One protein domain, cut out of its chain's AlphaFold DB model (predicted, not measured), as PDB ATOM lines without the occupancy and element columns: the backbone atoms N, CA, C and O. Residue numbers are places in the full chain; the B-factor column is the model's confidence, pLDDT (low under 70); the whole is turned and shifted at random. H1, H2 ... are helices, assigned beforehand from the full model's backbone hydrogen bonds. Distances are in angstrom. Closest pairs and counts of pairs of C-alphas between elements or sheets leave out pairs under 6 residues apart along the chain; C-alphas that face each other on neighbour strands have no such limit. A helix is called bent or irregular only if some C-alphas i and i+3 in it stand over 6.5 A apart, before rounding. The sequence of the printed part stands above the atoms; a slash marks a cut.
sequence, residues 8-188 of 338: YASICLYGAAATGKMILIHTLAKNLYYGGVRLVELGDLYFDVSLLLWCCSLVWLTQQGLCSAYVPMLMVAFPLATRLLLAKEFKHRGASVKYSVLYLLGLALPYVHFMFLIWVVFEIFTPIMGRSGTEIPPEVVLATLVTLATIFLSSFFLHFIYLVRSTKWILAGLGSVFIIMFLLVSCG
ATOM      1  N   TYR A   8      88.332 -24.929 -37.112       82.94
ATOM      2  CA  TYR A   8      87.371 -23.985 -36.530       82.94
ATOM      3  C   TYR A   8      85.914 -24.467 -36.593       82.94
ATOM      4  O   TYR A   8      85.141 -24.187 -35.679       82.94
ATOM      5  N   ALA A   9      85.538 -25.239 -37.621       86.38
ATOM      6  CA  ALA A   9      84.198 -25.812 -37.719       86.38
ATOM      7  C   ALA A   9      83.909 -26.764 -36.546       86.38
ATOM      8  O   ALA A   9      82.788 -26.804 -36.048       86.38
ATOM      9  N   SER A  10      84.932 -27.459 -36.042       84.50
ATOM     10  CA  SER A  10      84.816 -28.349 -34.879       84.50
ATOM     11  C   SER A  10      84.652 -27.575 -33.578       84.50
ATOM     12  O   SER A  10      83.850 -27.969 -32.734       84.50
ATOM     13  N   ILE A  11      85.355 -26.444 -33.423       88.31
ATOM     14  CA  ILE A  11      85.140 -25.538 -32.286       88.31
ATOM     15  C   ILE A  11      83.695 -25.041 -32.294       88.31
ATOM     16  O   ILE A  11      83.026 -25.096 -31.268       88.31
ATOM     17  N   CYS A  12      83.192 -24.579 -33.438       90.69
ATOM     18  CA  CYS A  12      81.830 -24.061 -33.512       90.69
ATOM     19  C   CYS A  12      80.788 -25.164 -33.298       90.69
ATOM     20  O   CYS A  12      79.825 -24.949 -32.571       90.69
ATOM     21  N   LEU A  13      80.985 -26.353 -33.869       91.31
ATOM     22  CA  LEU A  13      80.050 -27.466 -33.732       91.31
ATOM     23  C   LEU A  13      80.042 -28.022 -32.300       91.31
ATOM     24  O   LEU A  13      79.019 -27.989 -31.615       91.31
ATOM     25  N   TYR A  14      81.186 -28.500 -31.812       92.44
ATOM     26  CA  TYR A  14      81.273 -29.123 -30.491       92.44
ATOM     27  C   TYR A  14      81.221 -28.094 -29.365       92.44
ATOM     28  O   TYR A  14      80.546 -28.318 -28.363       92.44
ATOM     29  N   GLY A  15      81.870 -26.943 -29.535       93.75
ATOM     30  CA  GLY A  15      81.908 -25.885 -28.530       93.75
ATOM     31  C   GLY A  15      80.556 -25.204 -28.339       93.75
ATOM     32  O   GLY A  15      80.167 -24.975 -27.192       93.75
ATOM     33  N   ALA A  16      79.785 -24.942 -29.406       94.31
ATOM     34  CA  ALA A  16      78.436 -24.389 -29.250       94.31
ATOM     35  C   ALA A  16      77.495 -25.390 -28.570       94.31
ATOM     36  O   ALA A  16      76.745 -25.008 -27.670       94.31
ATOM     37  N   ALA A  17      77.578 -26.678 -28.927       94.94
ATOM     38  CA  ALA A  17      76.800 -27.729 -28.279       94.94
ATOM     39  C   ALA A  17      77.172 -27.895 -26.794       94.94
ATOM     40  O   ALA A  17      76.283 -27.961 -25.945       94.94
ATOM     41  N   ALA A  18      78.468 -27.930 -26.467       95.62
ATOM     42  CA  ALA A  18      78.954 -28.046 -25.094       95.62
ATOM     43  C   ALA A  18      78.548 -26.827 -24.252       95.62
ATOM     44  O   ALA A  18      77.943 -26.983 -23.192       95.62
ATOM     45  N   THR A  19      78.788 -25.615 -24.759       95.44
ATOM     46  CA  THR A  19      78.413 -24.363 -24.083       95.44
ATOM     47  C   THR A  19      76.899 -24.273 -23.901       95.44
ATOM     48  O   THR A  19      76.419 -23.950 -22.816       95.44
ATOM     49  N   GLY A  20      76.129 -24.615 -24.938       94.62
ATOM     50  CA  GLY A  20      74.670 -24.616 -24.894       94.62
ATOM     51  C   GLY A  20      74.124 -25.594 -23.858       94.62
ATOM     52  O   GLY A  20      73.270 -25.217 -23.058       94.62
ATOM     53  N   LYS A  21      74.653 -26.823 -23.806       94.44
ATOM     54  CA  LYS A  21      74.282 -27.813 -22.783       94.44
ATOM     55  C   LYS A  21      74.629 -27.338 -21.376       94.44
ATOM     56  O   LYS A  21      73.777 -27.432 -20.498       94.44
ATOM     57  N   MET A  22      75.827 -26.792 -21.166       94.62
ATOM     58  CA  MET A  22      76.231 -26.235 -19.871       94.62
ATOM     59  C   MET A  22      75.267 -25.134 -19.418       94.62
ATOM     60  O   MET A  22      74.704 -25.214 -18.328       94.62
ATOM     61  N   ILE A  23      74.996 -24.147 -20.278       94.62
ATOM     62  CA  ILE A  23      74.051 -23.067 -19.968       94.62
ATOM     63  C   ILE A  23      72.657 -23.629 -19.687       94.62
ATOM     64  O   ILE A  23      72.020 -23.213 -18.726       94.62
ATOM     65  N   LEU A  24      72.182 -24.590 -20.484       94.19
ATOM     66  CA  LEU A  24      70.872 -25.204 -20.289       94.19
ATOM     67  C   LEU A  24      70.772 -25.895 -18.924       94.19
ATOM     68  O   LEU A  24      69.803 -25.659 -18.207       94.19
ATOM     69  N   ILE A  25      71.771 -26.697 -18.548       94.19
ATOM     70  CA  ILE A  25      71.812 -27.402 -17.259       94.19
ATOM     71  C   ILE A  25      71.778 -26.400 -16.103       94.19
ATOM     72  O   ILE A  25      70.947 -26.533 -15.207       94.19
ATOM     73  N   HIS A  26      72.621 -25.366 -16.136       92.31
ATOM     74  CA  HIS A  26      72.662 -24.358 -15.074       92.31
ATOM     75  C   HIS A  26      71.386 -23.502 -15.024       92.31
ATOM     76  O   HIS A  26      70.915 -23.172 -13.935       92.31
ATOM     77  N   THR A  27      70.765 -23.199 -16.166       91.44
ATOM     78  CA  THR A  27      69.471 -22.500 -16.220       91.44
ATOM     79  C   THR A  27      68.331 -23.357 -15.677       91.44
ATOM     80  O   THR A  27      67.485 -22.853 -14.938       91.44
ATOM     81  N   LEU A  28      68.295 -24.650 -16.008       91.75
ATOM     82  CA  LEU A  28      67.328 -25.582 -15.429       91.75
ATOM     83  C   LEU A  28      67.549 -25.706 -13.923       91.75
ATOM     84  O   LEU A  28      66.588 -25.612 -13.166       91.75
ATOM     85  N   ALA A  29      68.805 -25.814 -13.479       90.56
ATOM     86  CA  ALA A  29      69.135 -25.876 -12.064       90.56
ATOM     87  C   ALA A  29      68.657 -24.625 -11.311       90.56
ATOM     88  O   ALA A  29      67.979 -24.728 -10.289       90.56
ATOM     89  N   LYS A  30      68.943 -23.445 -11.872       87.81
ATOM     90  CA  LYS A  30      68.480 -22.144 -11.379       87.81
ATOM     91  C   LYS A  30      66.960 -22.088 -11.210       87.81
ATOM     92  O   LYS A  30      66.491 -21.629 -10.176       87.81
ATOM     93  N   ASN A  31      66.202 -22.540 -12.210       87.19
ATOM     94  CA  ASN A  31      64.744 -22.404 -12.213       87.19
ATOM     95  C   ASN A  31      64.029 -23.486 -11.391       87.19
ATOM     96  O   ASN A  31      62.975 -23.206 -10.830       87.19
ATOM     97  N   LEU A  32      64.571 -24.707 -11.339       89.12
ATOM     98  CA  LEU A  32      63.919 -25.860 -10.706       89.12
ATOM     99  C   LEU A  32      64.312 -26.043  -9.236       89.12
ATOM    100  O   LEU A  32      63.450 -26.349  -8.420       89.12
ATOM    101  N   TYR A  33      65.590 -25.853  -8.890       87.50
ATOM    102  CA  TYR A  33      66.097 -26.146  -7.542       87.50
ATOM    103  C   TYR A  33      66.326 -24.893  -6.690       87.50
ATOM    104  O   TYR A  33      66.213 -24.958  -5.471       87.50
ATOM    105  N   TYR A  34      66.613 -23.742  -7.308       85.75
ATOM    106  CA  TYR A  34      67.019 -22.527  -6.589       85.75
ATOM    107  C   TYR A  34      65.963 -21.408  -6.579       85.75
ATOM    108  O   TYR A  34      66.296 -20.250  -6.334       85.75
ATOM    109  N   GLY A  35      64.683 -21.734  -6.798       76.50
ATOM    110  CA  GLY A  35      63.591 -20.756  -6.930       76.50
ATOM    111  C   GLY A  35      63.354 -19.835  -5.718       76.50
ATOM    112  O   GLY A  35      62.709 -18.802  -5.870       76.50
ATOM    113  N   GLY A  36      63.891 -20.174  -4.539       78.12
ATOM    114  CA  GLY A  36      63.799 -19.369  -3.312       78.12
ATOM    115  C   GLY A  36      65.091 -18.657  -2.887       78.12
ATOM    116  O   GLY A  36      65.077 -17.943  -1.889       78.12
ATOM    117  N   VAL A  37      66.205 -18.843  -3.605       86.31
ATOM    118  CA  VAL A  37      67.517 -18.280  -3.233       86.31
ATOM    119  C   VAL A  37      67.772 -16.981  -3.992       86.31
ATOM    120  O   VAL A  37      67.455 -16.852  -5.177       86.31
ATOM    121  N   ARG A  38      68.389 -15.995  -3.332       85.31
ATOM    122  CA  ARG A  38      68.785 -14.749  -3.996       85.31
ATOM    123  C   ARG A  38      69.843 -15.042  -5.059       85.31
ATOM    124  O   ARG A  38      70.917 -15.552  -4.764       85.31
ATOM    125  N   LEU A  39      69.573 -14.634  -6.300       84.88
ATOM    126  CA  LEU A  39      70.458 -14.878  -7.450       84.88
ATOM    127  C   LEU A  39      71.892 -14.357  -7.262       84.88
ATOM    128  O   LEU A  39      72.826 -14.922  -7.821       84.88
ATOM    129  N   VAL A  40      72.055 -13.292  -6.476       83.88
ATOM    130  CA  VAL A  40      73.362 -12.713  -6.133       83.88
ATOM    131  C   VAL A  40      74.177 -13.673  -5.262       83.88
ATOM    132  O   VAL A  40      75.332 -13.931  -5.574       83.88
ATOM    133  N   GLU A  41      73.558 -14.259  -4.233       85.50
ATOM    134  CA  GLU A  41      74.203 -15.231  -3.336       85.50
ATOM    135  C   GLU A  41      74.569 -16.510  -4.092       85.50
ATOM    136  O   GLU A  41      75.650 -17.063  -3.906       85.50
ATOM    137  N   LEU A  42      73.700 -16.945  -5.008       86.94
ATOM    138  CA  LEU A  42      73.974 -18.092  -5.867       86.94
ATOM    139  C   LEU A  42      75.140 -17.812  -6.826       86.94
ATOM    140  O   LEU A  42      75.998 -18.665  -7.028       86.94
ATOM    141  N   GLY A  43      75.205 -16.603  -7.388       86.25
ATOM    142  CA  GLY A  43      76.338 -16.166  -8.196       86.25
ATOM    143  C   GLY A  43      77.655 -16.196  -7.422       86.25
ATOM    144  O   GLY A  43      78.644 -16.723  -7.937       86.25
ATOM    145  N   ASP A  44      77.675 -15.659  -6.202       88.69
ATOM    146  CA  ASP A  44      78.858 -15.678  -5.334       88.69
ATOM    147  C   ASP A  44      79.271 -17.109  -4.968       88.69
ATOM    148  O   ASP A  44      80.448 -17.450  -5.079       88.69
ATOM    149  N   LEU A  45      78.308 -17.978  -4.649       91.06
ATOM    150  CA  LEU A  45      78.568 -19.387  -4.357       91.06
ATOM    151  C   LEU A  45      79.252 -20.098  -5.531       91.06
ATOM    152  O   LEU A  45      80.244 -20.794  -5.337       91.06
ATOM    153  N   TYR A  46      78.756 -19.926  -6.760       90.75
ATOM    154  CA  TYR A  46      79.369 -20.562  -7.930       90.75
ATOM    155  C   TYR A  46      80.742 -19.974  -8.278       90.75
ATOM    156  O   TYR A  46      81.587 -20.694  -8.809       90.75
ATOM    157  N   PHE A  47      81.001 -18.707  -7.944       92.75
ATOM    158  CA  PHE A  47      82.354 -18.154  -8.012       92.75
ATOM    159  C   PHE A  47      83.282 -18.849  -7.005       92.75
ATOM    160  O   PHE A  47      84.377 -19.271  -7.378       92.75
ATOM    161  N   ASP A  48      82.836 -19.008  -5.755       93.75
ATOM    162  CA  ASP A  48      83.595 -19.670  -4.690       93.75
ATOM    163  C   ASP A  48      83.889 -21.138  -5.011       93.75
ATOM    164  O   ASP A  48      85.015 -21.598  -4.829       93.75
ATOM    165  N   VAL A  49      82.912 -21.858  -5.567       93.94
ATOM    166  CA  VAL A  49      83.091 -23.241  -6.030       93.94
ATOM    167  C   VAL A  49      84.138 -23.312  -7.142       93.94
ATOM    168  O   VAL A  49      85.056 -24.130  -7.060       93.94
ATOM    169  N   SER A  50      84.052 -22.449  -8.160       94.75
ATOM    170  CA  SER A  50      85.047 -22.407  -9.238       94.75
ATOM    171  C   SER A  50      86.443 -22.084  -8.704       94.75
ATOM    172  O   SER A  50      87.406 -22.761  -9.063       94.75
ATOM    173  N   LEU A  51      86.561 -21.105  -7.803       95.75
ATOM    174  CA  LEU A  51      87.830 -20.749  -7.172       95.75
ATOM    175  C   LEU A  51      88.409 -21.925  -6.372       95.75
ATOM    176  O   LEU A  51      89.591 -22.231  -6.510       95.75
ATOM    177  N   LEU A  52      87.582 -22.620  -5.587       96.38
ATOM    178  CA  LEU A  52      87.998 -23.778  -4.798       96.38
ATOM    179  C   LEU A  52      88.521 -24.917  -5.683       96.38
ATOM    180  O   LEU A  52      89.552 -25.507  -5.361       96.38
ATOM    181  N   LEU A  53      87.858 -25.208  -6.807       95.62
ATOM    182  CA  LEU A  53      88.302 -26.232  -7.761       95.62
ATOM    183  C   LEU A  53      89.675 -25.896  -8.364       95.62
ATOM    184  O   LEU A  53      90.552 -26.765  -8.450       95.62
ATOM    185  N   TRP A  54      89.895 -24.631  -8.730       96.50
ATOM    186  CA  TRP A  54      91.192 -24.164  -9.223       96.50
ATOM    187  C   TRP A  54      92.267 -24.181  -8.128       96.50
ATOM    188  O   TRP A  54      93.393 -24.601  -8.396       96.50
ATOM    189  N   CYS A  55      91.925 -23.835  -6.884       96.88
ATOM    190  CA  CYS A  55      92.820 -23.955  -5.730       96.88
ATOM    191  C   CYS A  55      93.225 -25.411  -5.464       96.88
ATOM    192  O   CYS A  55      94.407 -25.687  -5.276       96.88
ATOM    193  N   CYS A  56      92.281 -26.356  -5.497       96.88
ATOM    194  CA  CYS A  56      92.588 -27.781  -5.342       96.88
ATOM    195  C   CYS A  56      93.543 -28.262  -6.443       96.88
ATOM    196  O   CYS A  56      94.527 -28.942  -6.157       96.88
ATOM    197  N   SER A  57      93.294 -27.848  -7.690       95.44
ATOM    198  CA  SER A  57      94.162 -28.161  -8.832       95.44
ATOM    199  C   SER A  57      95.568 -27.571  -8.666       95.44
ATOM    200  O   SER A  57      96.557 -28.245  -8.945       95.44
ATOM    201  N   LEU A  58      95.670 -26.331  -8.171       97.06
ATOM    202  CA  LEU A  58      96.938 -25.668  -7.868       97.06
ATOM    203  C   LEU A  58      97.722 -26.414  -6.785       97.06
ATOM    204  O   LEU A  58      98.901 -26.703  -6.983       97.06
ATOM    205  N   VAL A  59      97.080 -26.742  -5.662       97.19
ATOM    206  CA  VAL A  59      97.716 -27.473  -4.555       97.19
ATOM    207  C   VAL A  59      98.214 -28.831  -5.040       97.19
ATOM    208  O   VAL A  59      99.374 -29.161  -4.810       97.19
ATOM    209  N   TRP A  60      97.383 -29.576  -5.773       97.56
ATOM    210  CA  TRP A  60      97.759 -30.881  -6.311       97.56
ATOM    211  C   TRP A  60      98.959 -30.789  -7.268       97.56
ATOM    212  O   TRP A  60      99.949 -31.488  -7.068       97.56
ATOM    213  N   LEU A  61      98.936 -29.880  -8.252       96.38
ATOM    214  CA  LEU A  61     100.052 -29.707  -9.197       96.38
ATOM    215  C   LEU A  61     101.343 -29.234  -8.513       96.38
ATOM    216  O   LEU A  61     102.433 -29.659  -8.895       96.38
ATOM    217  N   THR A  62     101.222 -28.395  -7.482       96.25
ATOM    218  CA  THR A  62     102.367 -27.906  -6.699       96.25
ATOM    219  C   THR A  62     102.992 -29.030  -5.874       96.25
ATOM    220  O   THR A  62     104.212 -29.157  -5.847       96.25
ATOM    221  N   GLN A  63     102.177 -29.892  -5.252       96.62
ATOM    222  CA  GLN A  63     102.660 -31.065  -4.509       96.62
ATOM    223  C   GLN A  63     103.401 -32.063  -5.407       96.62
ATOM    224  O   GLN A  63     104.359 -32.685  -4.963       96.62
ATOM    225  N   GLN A  64     102.987 -32.190  -6.671       96.38
ATOM    226  CA  GLN A  64     103.673 -33.021  -7.668       96.38
ATOM    227  C   GLN A  64     104.934 -32.356  -8.254       96.38
ATOM    228  O   GLN A  64     105.611 -32.961  -9.082       96.38
ATOM    229  N   GLY A  65     105.252 -31.112  -7.873       94.31
ATOM    230  CA  GLY A  65     106.408 -30.377  -8.397       94.31
ATOM    231  C   GLY A  65     106.307 -30.044  -9.890       94.31
ATOM    232  O   GLY A  65     107.327 -29.880 -10.556       94.31
ATOM    233  N   LEU A  66     105.091 -29.970 -10.443       93.69
ATOM    234  CA  LEU A  66     104.885 -29.746 -11.871       93.69
ATOM    235  C   LEU A  66     104.948 -28.256 -12.210       93.69
ATOM    236  O   LEU A  66     104.182 -27.450 -11.679       93.69
ATOM    237  N   CYS A  67     105.790 -27.895 -13.184       92.50
ATOM    238  CA  CYS A  67     105.910 -26.511 -13.650       92.50
ATOM    239  C   CYS A  67     104.571 -25.935 -14.132       92.50
ATOM    240  O   CYS A  67     104.364 -24.737 -14.017       92.50
ATOM    241  N   SER A  68     103.635 -26.763 -14.618       93.56
ATOM    242  CA  SER A  68     102.301 -26.337 -15.066       93.56
ATOM    243  C   SER A  68     101.411 -25.755 -13.958       93.56
ATOM    244  O   SER A  68     100.382 -25.165 -14.282       93.56
ATOM    245  N   ALA A  69     101.810 -25.842 -12.681       95.50
ATOM    246  CA  ALA A  69     101.114 -25.230 -11.546       95.50
ATOM    247  C   ALA A  69     100.926 -23.706 -11.686       95.50
ATOM    248  O   ALA A  69     100.012 -23.138 -11.089       95.50
ATOM    249  N   TYR A  70     101.721 -23.026 -12.519       95.38
ATOM    250  CA  TYR A  70     101.522 -21.597 -12.773       95.38
ATOM    251  C   TYR A  70     100.170 -21.292 -13.454       95.38
ATOM    252  O   TYR A  70      99.602 -20.225 -13.237       95.38
ATOM    253  N   VAL A  71      99.619 -22.216 -14.250       95.25
ATOM    254  CA  VAL A  71      98.345 -22.021 -14.966       95.25
ATOM    255  C   VAL A  71      97.157 -21.900 -14.004       95.25
ATOM    256  O   VAL A  71      96.466 -20.879 -14.054       95.25
ATOM    257  N   PRO A  72      96.902 -22.868 -13.096       95.88
ATOM    258  CA  PRO A  72      95.865 -22.702 -12.088       95.88
ATOM    259  C   PRO A  72      96.191 -21.561 -11.115       95.88
ATOM    260  O   PRO A  72      95.267 -20.917 -10.638       95.88
ATOM    261  N   MET A  73      97.469 -21.239 -10.867       96.69
ATOM    262  CA  MET A  73      97.836 -20.066 -10.061       96.69
ATOM    263  C   MET A  73      97.322 -18.762 -10.683       96.69
ATOM    264  O   MET A  73      96.696 -17.972  -9.979       96.69
ATOM    265  N   LEU A  74      97.482 -18.562 -11.996       96.31
ATOM    266  CA  LEU A  74      96.900 -17.412 -12.701       96.31
ATOM    267  C   LEU A  74      95.364 -17.412 -12.615       96.31
ATOM    268  O   LEU A  74      94.767 -16.365 -12.361       96.31
ATOM    269  N   MET A  75      94.737 -18.586 -12.757       95.94
ATOM    270  CA  MET A  75      93.284 -18.774 -12.614       95.94
ATOM    271  C   MET A  75      92.767 -18.645 -11.174       95.94
ATOM    272  O   MET A  75      91.564 -18.594 -10.971       95.94
ATOM    273  N   VAL A  76      93.634 -18.556 -10.168       96.81
ATOM    274  CA  VAL A  76      93.248 -18.249  -8.782       96.81
ATOM    275  C   VAL A  76      93.528 -16.782  -8.472       96.81
ATOM    276  O   VAL A  76      92.639 -16.063  -8.019       96.81
ATOM    277  N   ALA A  77      94.747 -16.316  -8.756       96.44
ATOM    278  CA  ALA A  77      95.229 -14.996  -8.369       96.44
ATOM    279  C   ALA A  77      94.419 -13.861  -9.010       96.44
ATOM    280  O   ALA A  77      93.962 -12.958  -8.310       96.44
ATOM    281  N   PHE A  78      94.200 -13.916 -10.327       96.31
ATOM    282  CA  PHE A  78      93.503 -12.852 -11.053       96.31
ATOM    283  C   PHE A  78      92.007 -12.784 -10.721       96.31
ATOM    284  O   PHE A  78      91.542 -11.689 -10.395       96.31
ATOM    285  N   PRO A  79      91.237 -13.893 -10.725       94.88
ATOM    286  CA  PRO A  79      89.832 -13.845 -10.323       94.88
ATOM    287  C   PRO A  79      89.653 -13.401  -8.869       94.88
ATOM    288  O   PRO A  79      88.779 -12.583  -8.584       94.88
ATOM    289  N   LEU A  80      90.507 -13.875  -7.951       94.88
ATOM    290  CA  LEU A  80      90.463 -13.467  -6.547       94.88
ATOM    291  C   LEU A  80      90.763 -11.974  -6.380       94.88
ATOM    292  O   LEU A  80      89.993 -11.269  -5.729       94.88
ATOM    293  N   ALA A  81      91.833 -11.470  -7.002       95.19
ATOM    294  CA  ALA A  81      92.167 -10.047  -6.970       95.19
ATOM    295  C   ALA A  81      91.034  -9.196  -7.561       95.19
ATOM    296  O   ALA A  81      90.625  -8.202  -6.964       95.19
ATOM    297  N   THR A  82      90.466  -9.633  -8.685       93.75
ATOM    298  CA  THR A  82      89.336  -8.971  -9.349       93.75
ATOM    299  C   THR A  82      88.120  -8.894  -8.426       93.75
ATOM    300  O   THR A  82      87.537  -7.820  -8.269       93.75
ATOM    301  N   ARG A  83      87.769  -9.988  -7.737       91.62
ATOM    302  CA  ARG A  83      86.673 -10.003  -6.757       91.62
ATOM    303  C   ARG A  83      86.936  -9.070  -5.579       91.62
ATOM    304  O   ARG A  83      86.029  -8.343  -5.186       91.62
ATOM    305  N   LEU A  84      88.151  -9.055  -5.029       92.25
ATOM    306  CA  LEU A  84      88.503  -8.176  -3.906       92.25
ATOM    307  C   LEU A  84      88.404  -6.693  -4.288       92.25
ATOM    308  O   LEU A  84      87.851  -5.899  -3.526       92.25
ATOM    309  N   LEU A  85      88.875  -6.328  -5.484       92.19
ATOM    310  CA  LEU A  85      88.786  -4.960  -6.002       92.19
ATOM    311  C   LEU A  85      87.335  -4.535  -6.269       92.19
ATOM    312  O   LEU A  85      86.964  -3.391  -6.006       92.19
ATOM    313  N   LEU A  86      86.497  -5.456  -6.753       89.88
ATOM    314  CA  LEU A  86      85.105  -5.181  -7.118       89.88
ATOM    315  C   LEU A  86      84.096  -5.404  -5.986       89.88
ATOM    316  O   LEU A  86      82.928  -5.053  -6.151       89.88
ATOM    317  N   ALA A  87      84.512  -5.922  -4.827       85.38
ATOM    318  CA  ALA A  87      83.616  -6.278  -3.725       85.38
ATOM    319  C   ALA A  87      82.726  -5.109  -3.267       85.38
ATOM    320  O   ALA A  87      81.532  -5.285  -3.013       85.38
ATOM    321  N   LYS A  88      83.287  -3.893  -3.195       82.00
ATOM    322  CA  LYS A  88      82.537  -2.683  -2.810       82.00
ATOM    323  C   LYS A  88      81.502  -2.286  -3.863       82.00
ATOM    324  O   LYS A  88      80.363  -1.986  -3.510       82.00
ATOM    325  N   GLU A  89      81.888  -2.316  -5.137       80.38
ATOM    326  CA  GLU A  89      81.010  -1.968  -6.262       80.38
ATOM    327  C   GLU A  89      79.859  -2.976  -6.383       80.38
ATOM    328  O   GLU A  89      78.698  -2.588  -6.526       80.38
ATOM    329  N   PHE A  90      80.163  -4.269  -6.224       80.31
ATOM    330  CA  PHE A  90      79.177  -5.344  -6.252       80.31
ATOM    331  C   PHE A  90      78.183  -5.252  -5.087       80.31
ATOM    332  O   PHE A  90      76.976  -5.350  -5.300       80.31
ATOM    333  N   LYS A  91      78.655  -4.974  -3.863       77.69
ATOM    334  CA  LYS A  91      77.786  -4.822  -2.683       77.69
ATOM    335  C   LYS A  91      76.831  -3.627  -2.797       77.69
ATOM    336  O   LYS A  91      75.705  -3.710  -2.315       77.69
ATOM    337  N   HIS A  92      77.262  -2.527  -3.419       75.44
ATOM    338  CA  HIS A  92      76.446  -1.314  -3.550       75.44
ATOM    339  C   HIS A  92      75.498  -1.321  -4.751       75.44
ATOM    340  O   HIS A  92      74.375  -0.834  -4.634       75.44
ATOM    341  N   ARG A  93      75.948  -1.805  -5.915       73.06
ATOM    342  CA  ARG A  93      75.206  -1.685  -7.185       73.06
ATOM    343  C   ARG A  93      74.804  -3.023  -7.802       73.06
ATOM    344  O   ARG A  93      74.117  -3.028  -8.823       73.06
ATOM    345  N   GLY A  94      75.206  -4.142  -7.201       73.94
ATOM    346  CA  GLY A  94      74.964  -5.479  -7.729       73.94
ATOM    347  C   GLY A  94      75.605  -5.694  -9.103       73.94
ATOM    348  O   GLY A  94      76.663  -5.151  -9.421       73.94
ATOM    349  N   ALA A  95      74.918  -6.477  -9.935       76.25
ATOM    350  CA  ALA A  95      75.304  -6.897 -11.283       76.25
ATOM    351  C   ALA A  95      75.254  -5.775 -12.347       76.25
ATOM    352  O   ALA A  95      74.627  -5.928 -13.396       76.25
ATOM    353  N   SER A  96      75.849  -4.611 -12.079       84.62
ATOM    354  CA  SER A  96      75.859  -3.495 -13.030       84.62
ATOM    355  C   SER A  96      76.710  -3.809 -14.268       84.62
ATOM    356  O   SER A  96      77.697  -4.536 -14.184       84.62
ATOM    357  N   VAL A  97      76.405  -3.183 -15.411       85.81
ATOM    358  CA  VAL A  97      77.234  -3.271 -16.633       85.81
ATOM    359  C   VAL A  97      78.691  -2.897 -16.340       85.81
ATOM    360  O   VAL A  97      79.605  -3.555 -16.829       85.81
ATOM    361  N   LYS A  98      78.913  -1.890 -15.483       88.00
ATOM    362  CA  LYS A  98      80.260  -1.486 -15.049       88.00
ATOM    363  C   LYS A  98      80.992  -2.615 -14.321       88.00
ATOM    364  O   LYS A  98      82.150  -2.872 -14.630       88.00
ATOM    365  N   TYR A  99      80.308  -3.307 -13.406       89.00
ATOM    366  CA  TYR A  99      80.859  -4.465 -12.701       89.00
ATOM    367  C   TYR A  99      81.233  -5.574 -13.689       89.00
ATOM    368  O   TYR A  99      82.360  -6.051 -13.655       89.00
ATOM    369  N   SER A 100      80.337  -5.923 -14.618       88.75
ATOM    370  CA  SER A 100      80.602  -6.971 -15.610       88.75
ATOM    371  C   SER A 100      81.809  -6.648 -16.492       88.75
ATOM    372  O   SER A 100      82.645  -7.518 -16.714       88.75
ATOM    373  N   VAL A 101      81.945  -5.403 -16.961       91.75
ATOM    374  CA  VAL A 101      83.092  -4.985 -17.787       91.75
ATOM    375  C   VAL A 101      84.399  -5.055 -16.998       91.75
ATOM    376  O   VAL A 101      85.372  -5.625 -17.488       91.75
ATOM    377  N   LEU A 102      84.428  -4.524 -15.774       92.56
ATOM    378  CA  LEU A 102      85.630  -4.562 -14.936       92.56
ATOM    379  C   LEU A 102      86.000  -5.994 -14.523       92.56
ATOM    380  O   LEU A 102      87.179  -6.331 -14.481       92.56
ATOM    381  N   TYR A 103      85.003  -6.844 -14.272       92.69
ATOM    382  CA  TYR A 103      85.209  -8.259 -13.980       92.69
ATOM    383  C   TYR A 103      85.847  -8.980 -15.171       92.69
ATOM    384  O   TYR A 103      86.868  -9.643 -15.017       92.69
ATOM    385  N   LEU A 104      85.306  -8.796 -16.381       93.62
ATOM    386  CA  LEU A 104      85.876  -9.376 -17.601       93.62
ATOM    387  C   LEU A 104      87.293  -8.860 -17.881       93.62
ATOM    388  O   LEU A 104      88.140  -9.635 -18.316       93.62
ATOM    389  N   LEU A 105      87.569  -7.586 -17.592       94.88
ATOM    390  CA  LEU A 105      88.905  -7.009 -17.734       94.88
ATOM    391  C   LEU A 105      89.909  -7.661 -16.773       94.88
ATOM    392  O   LEU A 105      91.011  -8.012 -17.187       94.88
ATOM    393  N   GLY A 106      89.519  -7.872 -15.514       93.81
ATOM    394  CA  GLY A 106      90.350  -8.557 -14.523       93.81
ATOM    395  C   GLY A 106      90.613 -10.032 -14.855       93.81
ATOM    396  O   GLY A 106      91.678 -10.564 -14.545       93.81
ATOM    397  N   LEU A 107      89.683 -10.674 -15.565       95.06
ATOM    398  CA  LEU A 107      89.839 -12.031 -16.088       95.06
ATOM    399  C   LEU A 107      90.599 -12.112 -17.419       95.06
ATOM    400  O   LEU A 107      91.002 -13.205 -17.807       95.06
ATOM    401  N   ALA A 108      90.811 -11.006 -18.134       95.06
ATOM    402  CA  ALA A 108      91.313 -11.049 -19.506       95.06
ATOM    403  C   ALA A 108      92.695 -11.715 -19.615       95.06
ATOM    404  O   ALA A 108      92.889 -12.590 -20.454       95.06
ATOM    405  N   LEU A 109      93.638 -11.352 -18.741       94.94
ATOM    406  CA  LEU A 109      95.004 -11.882 -18.774       94.94
ATOM    407  C   LEU A 109      95.068 -13.411 -18.584       94.94
ATOM    408  O   LEU A 109      95.602 -14.079 -19.476       94.94
ATOM    409  N   PRO A 110      94.535 -14.005 -17.493       95.88
ATOM    410  CA  PRO A 110      94.602 -15.454 -17.310       95.88
ATOM    411  C   PRO A 110      93.843 -16.200 -18.415       95.88
ATOM    412  O   PRO A 110      94.299 -17.248 -18.864       95.88
ATOM    413  N   TYR A 111      92.726 -15.650 -18.900       95.69
ATOM    414  CA  TYR A 111      91.934 -16.279 -19.953       95.69
ATOM    415  C   TYR A 111      92.610 -16.255 -21.317       95.69
ATOM    416  O   TYR A 111      92.621 -17.284 -21.983       95.69
ATOM    417  N   VAL A 112      93.206 -15.135 -21.732       96.38
ATOM    418  CA  VAL A 112      93.959 -15.065 -22.994       96.38
ATOM    419  C   VAL A 112      95.120 -16.053 -22.966       96.38
ATOM    420  O   VAL A 112      95.295 -16.819 -23.913       96.38
ATOM    421  N   HIS A 113      95.862 -16.105 -21.855       95.50
ATOM    422  CA  HIS A 113      96.951 -17.068 -21.693       95.50
ATOM    423  C   HIS A 113      96.455 -18.518 -21.750       95.50
ATOM    424  O   HIS A 113      97.027 -19.361 -22.436       95.50
ATOM    425  N   PHE A 114      95.350 -18.823 -21.073       95.06
ATOM    426  CA  PHE A 114      94.788 -20.169 -21.068       95.06
ATOM    427  C   PHE A 114      94.196 -20.574 -22.423       95.06
ATOM    428  O   PHE A 114      94.388 -21.710 -22.855       95.06
ATOM    429  N   MET A 115      93.553 -19.649 -23.142       94.88
ATOM    430  CA  MET A 115      93.105 -19.876 -24.518       94.88
ATOM    431  C   MET A 115      94.283 -20.125 -25.461       94.88
ATOM    432  O   MET A 115      94.182 -20.999 -26.317       94.88
ATOM    433  N   PHE A 116      95.411 -19.432 -25.278       95.38
ATOM    434  CA  PHE A 116      96.643 -19.717 -26.014       95.38
ATOM    435  C   PHE A 116      97.164 -21.135 -25.732       95.38
ATOM    436  O   PHE A 116      97.479 -21.867 -26.667       95.38
ATOM    437  N   LEU A 117      97.192 -21.577 -24.472       95.25
ATOM    438  CA  LEU A 117      97.599 -22.949 -24.140       95.25
ATOM    439  C   LEU A 117      96.664 -23.995 -24.759       95.25
ATOM    440  O   LEU A 117      97.131 -24.983 -25.321       95.25
ATOM    441  N   ILE A 118      95.351 -23.762 -24.702       93.50
ATOM    442  CA  ILE A 118      94.351 -24.609 -25.361       93.50
ATOM    443  C   ILE A 118      94.591 -24.645 -26.877       93.50
ATOM    444  O   ILE A 118      94.529 -25.713 -27.484       93.50
ATOM    445  N   TRP A 119      94.903 -23.502 -27.490       92.00
ATOM    446  CA  TRP A 119      95.232 -23.419 -28.912       92.00
ATOM    447  C   TRP A 119      96.449 -24.281 -29.267       92.00
ATOM    448  O   TRP A 119      96.391 -25.073 -30.204       92.00
ATOM    449  N   VAL A 120      97.522 -24.202 -28.473       93.06
ATOM    450  CA  VAL A 120      98.720 -25.040 -28.647       93.06
ATOM    451  C   VAL A 120      98.384 -26.531 -28.536       93.06
ATOM    452  O   VAL A 120      98.883 -27.334 -29.321       93.06
ATOM    453  N   VAL A 121      97.500 -26.920 -27.610       92.31
ATOM    454  CA  VAL A 121      97.015 -28.306 -27.517       92.31
ATOM    455  C   VAL A 121      96.328 -28.723 -28.820       92.31
ATOM    456  O   VAL A 121      96.629 -29.793 -29.345       92.31
ATOM    457  N   PHE A 122      95.463 -27.891 -29.399       88.44
ATOM    458  CA  PHE A 122      94.824 -28.215 -30.678       88.44
ATOM    459  C   PHE A 122      95.815 -28.314 -31.843       88.44
ATOM    460  O   PHE A 122      95.715 -29.259 -32.629       88.44
ATOM    461  N   GLU A 123      96.795 -27.416 -31.921       87.94
ATOM    462  CA  GLU A 123      97.877 -27.466 -32.917       87.94
ATOM    463  C   GLU A 123      98.698 -28.759 -32.827       87.94
ATOM    464  O   GLU A 123      99.137 -29.289 -33.845       87.94
ATOM    465  N   ILE A 124      98.875 -29.319 -31.626       88.75
ATOM    466  CA  ILE A 124      99.613 -30.572 -31.418       88.75
ATOM    467  C   ILE A 124      98.731 -31.797 -31.684       88.75
ATOM    468  O   ILE A 124      99.150 -32.735 -32.361       88.75
ATOM    469  N   PHE A 125      97.506 -31.830 -31.164       87.12
ATOM    470  CA  PHE A 125      96.670 -33.030 -31.250       87.12
ATOM    471  C   PHE A 125      96.052 -33.229 -32.632       87.12
ATOM    472  O   PHE A 125      95.959 -34.367 -33.088       87.12
ATOM    473  N   THR A 126      95.698 -32.160 -33.346       82.88
ATOM    474  CA  THR A 126      95.143 -32.255 -34.707       82.88
ATOM    475  C   THR A 126      96.045 -33.055 -35.669       82.88
ATOM    476  O   THR A 126      95.560 -34.016 -36.277       82.88
ATOM    477  N   PRO A 127      97.360 -32.766 -35.794       80.00
ATOM    478  CA  PRO A 127      98.261 -33.561 -36.628       80.00
ATOM    479  C   PRO A 127      98.502 -34.977 -36.102       80.00
ATOM    480  O   PRO A 127      98.692 -35.890 -36.909       80.00
ATOM    481  N   ILE A 128      98.531 -35.170 -34.778       83.31
ATOM    482  CA  ILE A 128      98.759 -36.487 -34.166       83.31
ATOM    483  C   ILE A 128      97.586 -37.411 -34.458       83.31
ATOM    484  O   ILE A 128      97.793 -38.561 -34.849       83.31
ATOM    485  N   MET A 129      96.358 -36.921 -34.310       82.25
ATOM    486  CA  MET A 129      95.185 -37.752 -34.529       82.25
ATOM    487  C   MET A 129      95.065 -38.171 -36.000       82.25
ATOM    488  O   MET A 129      94.792 -39.336 -36.273       82.25
ATOM    489  N   GLY A 130      95.487 -37.314 -36.939       74.44
ATOM    490  CA  GLY A 130      95.651 -37.677 -38.355       74.44
ATOM    491  C   GLY A 130      96.669 -38.784 -38.655       74.44
ATOM    492  O   GLY A 130      96.832 -39.166 -39.814       74.44
ATOM    493  N   ARG A 131      97.386 -39.275 -37.637       76.75
ATOM    494  CA  ARG A 131      98.423 -40.312 -37.728       76.75
ATOM    495  C   ARG A 131      98.311 -41.374 -36.625       76.75
ATOM    496  O   ARG A 131      99.226 -42.178 -36.470       76.75
ATOM    497  N   SER A 132      97.229 -41.375 -35.844       75.38
ATOM    498  CA  SER A 132      97.083 -42.231 -34.652       75.38
ATOM    499  C   SER A 132      96.614 -43.655 -34.965       75.38
ATOM    500  O   SER A 132      96.232 -44.397 -34.061       75.38
ATOM    501  N   GLY A 133      96.675 -44.059 -36.234       77.88
ATOM    502  CA  GLY A 133      96.300 -45.393 -36.672       77.88
ATOM    503  C   GLY A 133      94.832 -45.507 -37.065       77.88
ATOM    504  O   GLY A 133      94.173 -44.527 -37.405       77.88
ATOM    505  N   THR A 134      94.331 -46.737 -37.066       79.50
ATOM    506  CA  THR A 134      93.027 -47.087 -37.650       79.50
ATOM    507  C   THR A 134      91.918 -47.301 -36.625       79.50
ATOM    508  O   THR A 134      90.772 -47.552 -37.009       79.50
ATOM    509  N   GLU A 135      92.275 -47.283 -35.341       82.38
ATOM    510  CA  GLU A 135      91.395 -47.659 -34.231       82.38
ATOM    511  C   GLU A 135      90.791 -46.455 -33.513       82.38
ATOM    512  O   GLU A 135      89.620 -46.496 -33.150       82.38
ATOM    513  N   ILE A 136      91.574 -45.393 -33.296       82.62
ATOM    514  CA  ILE A 136      91.140 -44.246 -32.492       82.62
ATOM    515  C   ILE A 136      90.354 -43.282 -33.384       82.62
ATOM    516  O   ILE A 136      90.937 -42.718 -34.314       82.62
ATOM    517  N   PRO A 137      89.048 -43.071 -33.125       85.56
ATOM    518  CA  PRO A 137      88.254 -42.186 -33.947       85.56
ATOM    519  C   PRO A 137      88.638 -40.712 -33.719       85.56
ATOM    520  O   PRO A 137      88.544 -40.230 -32.584       85.56
ATOM    521  N   PRO A 138      88.989 -39.978 -34.790       84.88
ATOM    522  CA  PRO A 138      89.256 -38.537 -34.776       84.88
ATOM    523  C   PRO A 138      88.349 -37.689 -33.917       84.88
ATOM    524  O   PRO A 138      88.776 -36.903 -33.067       84.88
ATOM    525  N   GLU A 139      87.069 -37.868 -34.214       85.00
ATOM    526  CA  GLU A 139      86.026 -36.924 -33.888       85.00
ATOM    527  C   GLU A 139      85.780 -36.982 -32.393       85.00
ATOM    528  O   GLU A 139      85.529 -35.966 -31.762       85.00
ATOM    529  N   VAL A 140      85.933 -38.172 -31.805       88.88
ATOM    530  CA  VAL A 140      85.777 -38.387 -30.370       88.88
ATOM    531  C   VAL A 140      86.880 -37.672 -29.606       88.88
ATOM    532  O   VAL A 140      86.589 -37.004 -28.615       88.88
ATOM    533  N   VAL A 141      88.135 -37.764 -30.058       89.50
ATOM    534  CA  VAL A 141      89.244 -37.088 -29.377       89.50
ATOM    535  C   VAL A 141      89.087 -35.577 -29.491       89.50
ATOM    536  O   VAL A 141      89.167 -34.885 -28.477       89.50
ATOM    537  N   LEU A 142      88.784 -35.062 -30.685       88.81
ATOM    538  CA  LEU A 142      88.613 -33.625 -30.872       88.81
ATOM    539  C   LEU A 142      87.402 -33.083 -30.104       88.81
ATOM    540  O   LEU A 142      87.527 -32.079 -29.404       88.81
ATOM    541  N   ALA A 143      86.258 -33.766 -30.161       91.25
ATOM    542  CA  ALA A 143      85.071 -33.398 -29.398       91.25
ATOM    543  C   ALA A 143      85.341 -33.415 -27.888       91.25
ATOM    544  O   ALA A 143      84.878 -32.523 -27.176       91.25
ATOM    545  N   THR A 144      86.124 -34.380 -27.396       93.31
ATOM    546  CA  THR A 144      86.529 -34.445 -25.984       93.31
ATOM    547  C   THR A 144      87.409 -33.256 -25.611       93.31
ATOM    548  O   THR A 144      87.125 -32.581 -24.623       93.31
ATOM    549  N   LEU A 145      88.429 -32.942 -26.416       93.19
ATOM    550  CA  LEU A 145      89.312 -31.795 -26.181       93.19
ATOM    551  C   LEU A 145      88.544 -30.468 -26.194       93.19
ATOM    552  O   LEU A 145      88.709 -29.664 -25.279       93.19
ATOM    553  N   VAL A 146      87.661 -30.257 -27.178       94.00
ATOM    554  CA  VAL A 146      86.804 -29.059 -27.250       94.00
ATOM    555  C   VAL A 146      85.878 -28.978 -26.043       94.00
ATOM    556  O   VAL A 146      85.785 -27.923 -25.424       94.00
ATOM    557  N   THR A 147      85.244 -30.084 -25.651       94.69
ATOM    558  CA  THR A 147      84.333 -30.105 -24.499       94.69
ATOM    559  C   THR A 147      85.067 -29.784 -23.196       94.69
ATOM    560  O   THR A 147      84.597 -28.949 -22.426       94.69
ATOM    561  N   LEU A 148      86.236 -30.388 -22.957       95.00
ATOM    562  CA  LEU A 148      87.056 -30.101 -21.778       95.00
ATOM    563  C   LEU A 148      87.517 -28.640 -21.762       95.00
ATOM    564  O   LEU A 148      87.380 -27.969 -20.741       95.00
ATOM    565  N   ALA A 149      87.990 -28.122 -22.898       94.94
ATOM    566  CA  ALA A 149      88.357 -26.716 -23.040       94.94
ATOM    567  C   ALA A 149      87.177 -25.788 -22.712       94.94
ATOM    568  O   ALA A 149      87.338 -24.841 -21.941       94.94
ATOM    569  N   THR A 150      85.978 -26.082 -23.226       94.50
ATOM    570  CA  THR A 150      84.753 -25.334 -22.913       94.50
ATOM    571  C   THR A 150      84.424 -25.377 -21.422       94.50
ATOM    572  O   THR A 150      84.109 -24.333 -20.854       94.50
ATOM    573  N   ILE A 151      84.525 -26.539 -20.769       93.44
ATOM    574  CA  ILE A 151      84.265 -26.675 -19.328       93.44
ATOM    575  C   ILE A 151      85.223 -25.783 -18.532       93.44
ATOM    576  O   ILE A 151      84.763 -24.942 -17.755       93.44
ATOM    577  N   PHE A 152      86.533 -25.894 -18.765       93.81
ATOM    578  CA  PHE A 152      87.520 -25.093 -18.038       93.81
ATOM    579  C   PHE A 152      87.353 -23.592 -18.293       93.81
ATOM    580  O   PHE A 152      87.353 -22.806 -17.342       93.81
ATOM    581  N   LEU A 153      87.138 -23.190 -19.551       94.25
ATOM    582  CA  LEU A 153      86.884 -21.792 -19.899       94.25
ATOM    583  C   LEU A 153      85.587 -21.281 -19.257       94.25
ATOM    584  O   LEU A 153      85.543 -20.147 -18.797       94.25
ATOM    585  N   SER A 154      84.542 -22.099 -19.135       93.19
ATOM    586  CA  SER A 154      83.263 -21.661 -18.559       93.19
ATOM    587  C   SER A 154      83.298 -21.388 -17.048       93.19
ATOM    588  O   SER A 154      82.412 -20.693 -16.552       93.19
ATOM    589  N   SER A 155      84.319 -21.869 -16.326       92.62
ATOM    590  CA  SER A 155      84.388 -21.878 -14.853       92.62
ATOM    591  C   SER A 155      83.995 -20.552 -14.179       92.62
ATOM    592  O   SER A 155      83.047 -20.525 -13.391       92.62
ATOM    593  N   PHE A 156      84.647 -19.433 -14.512       92.88
ATOM    594  CA  PHE A 156      84.334 -18.120 -13.922       92.88
ATOM    595  C   PHE A 156      83.184 -17.370 -14.612       92.88
ATOM    596  O   PHE A 156      82.728 -16.346 -14.099       92.88
ATOM    597  N   PHE A 157      82.677 -17.878 -15.740       91.81
ATOM    598  CA  PHE A 157      81.494 -17.335 -16.416       91.81
ATOM    599  C   PHE A 157      80.183 -17.910 -15.871       91.81
ATOM    600  O   PHE A 157      79.138 -17.278 -16.043       91.81
ATOM    601  N   LEU A 158      80.221 -19.054 -15.173       89.94
ATOM    602  CA  LEU A 158      79.044 -19.634 -14.513       89.94
ATOM    603  C   LEU A 158      78.371 -18.635 -13.565       89.94
ATOM    604  O   LEU A 158      77.144 -18.575 -13.531       89.94
ATOM    605  N   HIS A 159      79.160 -17.795 -12.882       89.12
ATOM    606  CA  HIS A 159      78.674 -16.672 -12.077       89.12
ATOM    607  C   HIS A 159      77.597 -15.874 -12.835       89.12
ATOM    608  O   HIS A 159      76.459 -15.757 -12.380       89.12
ATOM    609  N   PHE A 160      77.889 -15.428 -14.061       88.50
ATOM    610  CA  PHE A 160      76.962 -14.616 -14.852       88.50
ATOM    611  C   PHE A 160      75.675 -15.340 -15.258       88.50
ATOM    612  O   PHE A 160      74.636 -14.689 -15.368       88.50
ATOM    613  N   ILE A 161      75.697 -16.665 -15.437       89.56
ATOM    614  CA  ILE A 161      74.487 -17.441 -15.766       89.56
ATOM    615  C   ILE A 161      73.441 -17.282 -14.654       89.56
ATOM    616  O   ILE A 161      72.248 -17.102 -14.924       89.56
ATOM    617  N   TYR A 162      73.891 -17.272 -13.398       86.69
ATOM    618  CA  TYR A 162      73.015 -17.096 -12.246       86.69
ATOM    619  C   TYR A 162      72.543 -15.651 -12.072       86.69
ATOM    620  O   TYR A 162      71.385 -15.446 -11.699       86.69
ATOM    621  N   LEU A 163      73.356 -14.660 -12.450       85.88
ATOM    622  CA  LEU A 163      72.987 -13.240 -12.393       85.88
ATOM    623  C   LEU A 163      72.018 -12.819 -13.519       85.88
ATOM    624  O   LEU A 163      71.186 -11.934 -13.321       85.88
ATOM    625  N   VAL A 164      72.084 -13.445 -14.697       86.31
ATOM    626  CA  VAL A 164      71.265 -13.072 -15.864       86.31
ATOM    627  C   VAL A 164      69.795 -13.468 -15.692       86.31
ATOM    628  O   VAL A 164      69.472 -14.588 -15.303       86.31
ATOM    629  N   ARG A 165      68.864 -12.572 -16.052       82.25
ATOM    630  CA  ARG A 165      67.411 -12.809 -15.935       82.25
ATOM    631  C   ARG A 165      66.890 -13.928 -16.849       82.25
ATOM    632  O   ARG A 165      65.964 -14.634 -16.470       82.25
ATOM    633  N   SER A 166      67.445 -14.077 -18.051       86.19
ATOM    634  CA  SER A 166      67.026 -15.089 -19.029       86.19
ATOM    635  C   SER A 166      68.182 -15.489 -19.939       86.19
ATOM    636  O   SER A 166      68.837 -14.627 -20.517       86.19
ATOM    637  N   THR A 167      68.389 -16.793 -20.129       90.81
ATOM    638  CA  THR A 167      69.405 -17.338 -21.047       90.81
ATOM    639  C   THR A 167      68.826 -17.775 -22.394       90.81
ATOM    640  O   THR A 167      69.552 -18.320 -23.221       90.81
ATOM    641  N   LYS A 168      67.525 -17.547 -22.640       91.50
ATOM    642  CA  LYS A 168      66.810 -18.051 -23.827       91.50
ATOM    643  C   LYS A 168      67.444 -17.585 -25.141       91.50
ATOM    644  O   LYS A 168      67.665 -18.403 -26.023       91.50
ATOM    645  N   TRP A 169      67.788 -16.300 -25.242       92.94
ATOM    646  CA  TRP A 169      68.428 -15.733 -26.436       92.94
ATOM    647  C   TRP A 169      69.841 -16.271 -26.667       92.94
ATOM    648  O   TRP A 169      70.210 -16.543 -27.803       92.94
ATOM    649  N   ILE A 170      70.605 -16.488 -25.592       92.62
ATOM    650  CA  ILE A 170      71.952 -17.070 -25.674       92.62
ATOM    651  C   ILE A 170      71.860 -18.520 -26.162       92.62
ATOM    652  O   ILE A 170      72.577 -18.909 -27.079       92.62
ATOM    653  N   LEU A 171      70.935 -19.304 -25.600       94.06
ATOM    654  CA  LEU A 171      70.680 -20.682 -26.024       94.06
ATOM    655  C   LEU A 171      70.181 -20.757 -27.472       94.06
ATOM    656  O   LEU A 171      70.637 -21.619 -28.216       94.06
ATOM    657  N   ALA A 172      69.298 -19.846 -27.890       95.19
ATOM    658  CA  ALA A 172      68.834 -19.764 -29.273       95.19
ATOM    659  C   ALA A 172      69.978 -19.419 -30.239       95.19
ATOM    660  O   ALA A 172      70.105 -20.049 -31.287       95.19
ATOM    661  N   GLY A 173      70.852 -18.476 -29.868       95.75
ATOM    662  CA  GLY A 173      72.043 -18.128 -30.645       95.75
ATOM    663  C   GLY A 173      73.012 -19.303 -30.785       95.75
ATOM    664  O   GLY A 173      73.394 -19.648 -31.899       95.75
ATOM    665  N   LEU A 174      73.355 -19.973 -29.679       94.75
ATOM    666  CA  LEU A 174      74.224 -21.157 -29.691       94.75
ATOM    667  C   LEU A 174      73.606 -22.322 -30.475       94.75
ATOM    668  O   LEU A 174      74.306 -22.984 -31.238       94.75
ATOM    669  N   GLY A 175      72.298 -22.546 -30.328       94.88
ATOM    670  CA  GLY A 175      71.557 -23.543 -31.098       94.88
ATOM    671  C   GLY A 175      71.569 -23.240 -32.596       94.88
ATOM    672  O   GLY A 175      71.804 -24.141 -33.394       94.88
ATOM    673  N   SER A 176      71.404 -21.972 -32.978       95.56
ATOM    674  CA  SER A 176      71.500 -21.531 -34.372       95.56
ATOM    675  C   SER A 176      72.902 -21.756 -34.943       95.56
ATOM    676  O   SER A 176      73.036 -22.374 -35.995       95.56
ATOM    677  N   VAL A 177      73.958 -21.361 -34.218       95.06
ATOM    678  CA  VAL A 177      75.354 -21.607 -34.627       95.06
ATOM    679  C   VAL A 177      75.615 -23.100 -34.819       95.06
ATOM    680  O   VAL A 177      76.200 -23.489 -35.828       95.06
ATOM    681  N   PHE A 178      75.145 -23.937 -33.889       94.62
ATOM    682  CA  PHE A 178      75.262 -25.388 -33.997       94.62
ATOM    683  C   PHE A 178      74.545 -25.930 -35.239       94.62
ATOM    684  O   PHE A 178      75.156 -26.664 -36.006       94.62
ATOM    685  N   ILE A 179      73.282 -25.551 -35.467       95.38
ATOM    686  CA  ILE A 179      72.490 -26.020 -36.614       95.38
ATOM    687  C   ILE A 179      73.126 -25.574 -37.931       95.38
ATOM    688  O   ILE A 179      73.298 -26.393 -38.832       95.38
ATOM    689  N   ILE A 180      73.518 -24.303 -38.043       94.69
ATOM    690  CA  ILE A 180      74.160 -23.761 -39.246       94.69
ATOM    691  C   ILE A 180      75.459 -24.516 -39.532       94.69
ATOM    692  O   ILE A 180      75.650 -25.001 -40.645       94.69
ATOM    693  N   MET A 181      76.331 -24.678 -38.534       92.50
ATOM    694  CA  MET A 181      77.587 -25.406 -38.723       92.50
ATOM    695  C   MET A 181      77.363 -26.882 -39.032       92.50
ATOM    696  O   MET A 181      78.041 -27.429 -39.896       92.50
ATOM    697  N   PHE A 182      76.386 -27.521 -38.389       92.31
ATOM    698  CA  PHE A 182      76.018 -28.903 -38.672       92.31
ATOM    699  C   PHE A 182      75.576 -29.082 -40.129       92.31
ATOM    700  O   PHE A 182      76.044 -30.003 -40.799       92.31
ATOM    701  N   LEU A 183      74.733 -28.182 -40.646       94.06
ATOM    702  CA  LEU A 183      74.305 -28.197 -42.046       94.06
ATOM    703  C   LEU A 183      75.484 -27.960 -42.997       94.06
ATOM    704  O   LEU A 183      75.639 -28.694 -43.967       94.06
ATOM    705  N   LEU A 184      76.360 -26.994 -42.706       91.44
ATOM    706  CA  LEU A 184      77.524 -26.696 -43.549       91.44
ATOM    707  C   LEU A 184      78.542 -27.844 -43.595       91.44
ATOM    708  O   LEU A 184      79.124 -28.111 -44.647       91.44
ATOM    709  N   VAL A 185      78.748 -28.538 -42.473       88.88
ATOM    710  CA  VAL A 185      79.582 -29.747 -42.414       88.88
ATOM    711  C   VAL A 185      78.914 -30.895 -43.174       88.88
ATOM    712  O   VAL A 185      79.579 -31.565 -43.962       88.88
ATOM    713  N   SER A 186      77.604 -31.092 -42.995       88.00
ATOM    714  CA  SER A 186      76.844 -32.176 -43.642       88.00
ATOM    715  C   SER A 186      76.746 -32.012 -45.161       88.00
ATOM    716  O   SER A 186      76.787 -32.998 -45.888       88.00
ATOM    717  N   CYS A 187      76.669 -30.773 -45.655       88.94
ATOM    718  CA  CYS A 187      76.652 -30.456 -47.086       88.94
ATOM    719  C   CYS A 187      78.049 -30.452 -47.735       88.94
ATOM    720  O   CYS A 187      78.169 -30.141 -48.917       88.94
ATOM    721  N   GLY A 188      79.117 -30.753 -46.989       83.19
ATOM    722  CA  GLY A 188      80.473 -30.882 -47.526       83.19
ATOM    723  C   GLY A 188      81.312 -29.596 -47.559       83.19
ATOM    724  O   GLY A 188      82.533 -29.686 -47.664       83.19
TER     725      GLY A 188
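Overview. This is residues 8 to 188 of the 338 residues of an uncharacterized protein of Stegastes partitus (bicolor damselfish) (UniProt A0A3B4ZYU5). Four long helical segments form a curved row in the order H4b, H5, H1, H7, with H5 and H1 crossing, and the helical hairpin of H2 and H3 lies across helix ends on one side of the row, where H3 packs on residues 109 to 114 of H4b and H2 reaches H1 only by way of H6. H4a folds back along H3, short H6 sits between H1 and H2, and the loop residues 131 to 136 stick out at the other end. The printed part has 181 residues with seven named helices, H1 to H7 in chain order, and no named strand; its class is all helix. It is compact, with a radius of gyration of the C-alphas of 18.3 A and spans of 58 by 44 by 28 A.

Arrangement. The longest helix, H4, residues 97 to 129, was assigned as one helix by its hydrogen bonds but is bent, C-alphas 106 and 109 being 7.1 A apart; its arms H4a, residues 97 to 106, and H4b, residues 109 to 129, stand at a steep tilt of 60 degrees. H4b and H5, residues 138 to 154, form a hairpin at 7 degrees, closest at the C-alphas of Met 129 and Pro 138, 6.0 A. H1, residues 8 to 32, touches H5 with residues 10 to 19 alone, at a steep tilt of 49 degrees, closest at the C-alphas of Ala 18 and Thr 147, 5.8 A. H7, residues 168 to 186, touches H1 at a shallow tilt of 30 degrees, opposite ways, closest at the C-alphas of Leu 13 and Phe 178, 5.2 A. H3, residues 67 to 93, forms a hairpin with H4a, closest at the C-alphas of Thr 82 and Gly 106, 5.3 A; H3 is irregular, C-alphas 85 and 88 being 7.4 A apart, with a kink of 50 degrees near residue 86. H3 touches H4b with residues 71 to 78 alone, closest at the C-alphas of Leu 74 and Pro 110, 5.5 A. H2, residues 39 to 63, forms a hairpin with H3, closest at the C-alphas of Leu 61 and Ala 69, 5.2 A. H6, residues 158 to 163, touches H2, closest at the C-alphas of Gly 43 and His 159, 4.6 A, and H1, closest at the C-alphas of Lys 30 and Tyr 162, 6.8 A. Every O i to N i+4 pair is within hydrogen-bond range in H1, H2, H4a, H5 and H7, against 18 of 23 in H3, 16 of 17 in H4b and 1 of 2 in H6.

Along the chain. H1 begins at C-alpha 8, (87.371, -23.985, -36.530), and measures 34.9 A; H2 measures 36.2 A and H3 40.0 A. H4b begins at C-alpha 109, (95.004, -11.882, -18.774), and measures 30.3 A; H4a measures 14.3 A, H5 24.2 A and H6 9.1 A. H7 measures 26.3 A and ends at C-alpha 186, (76.844, -32.176, -43.642).

Size, cuts and confidence. The two C-alphas farthest apart are those of His 92 and Thr 134, 59.4 A. The printed part has no cut and no long link. Its mean pLDDT is 90.5, and no printed residue is under 70.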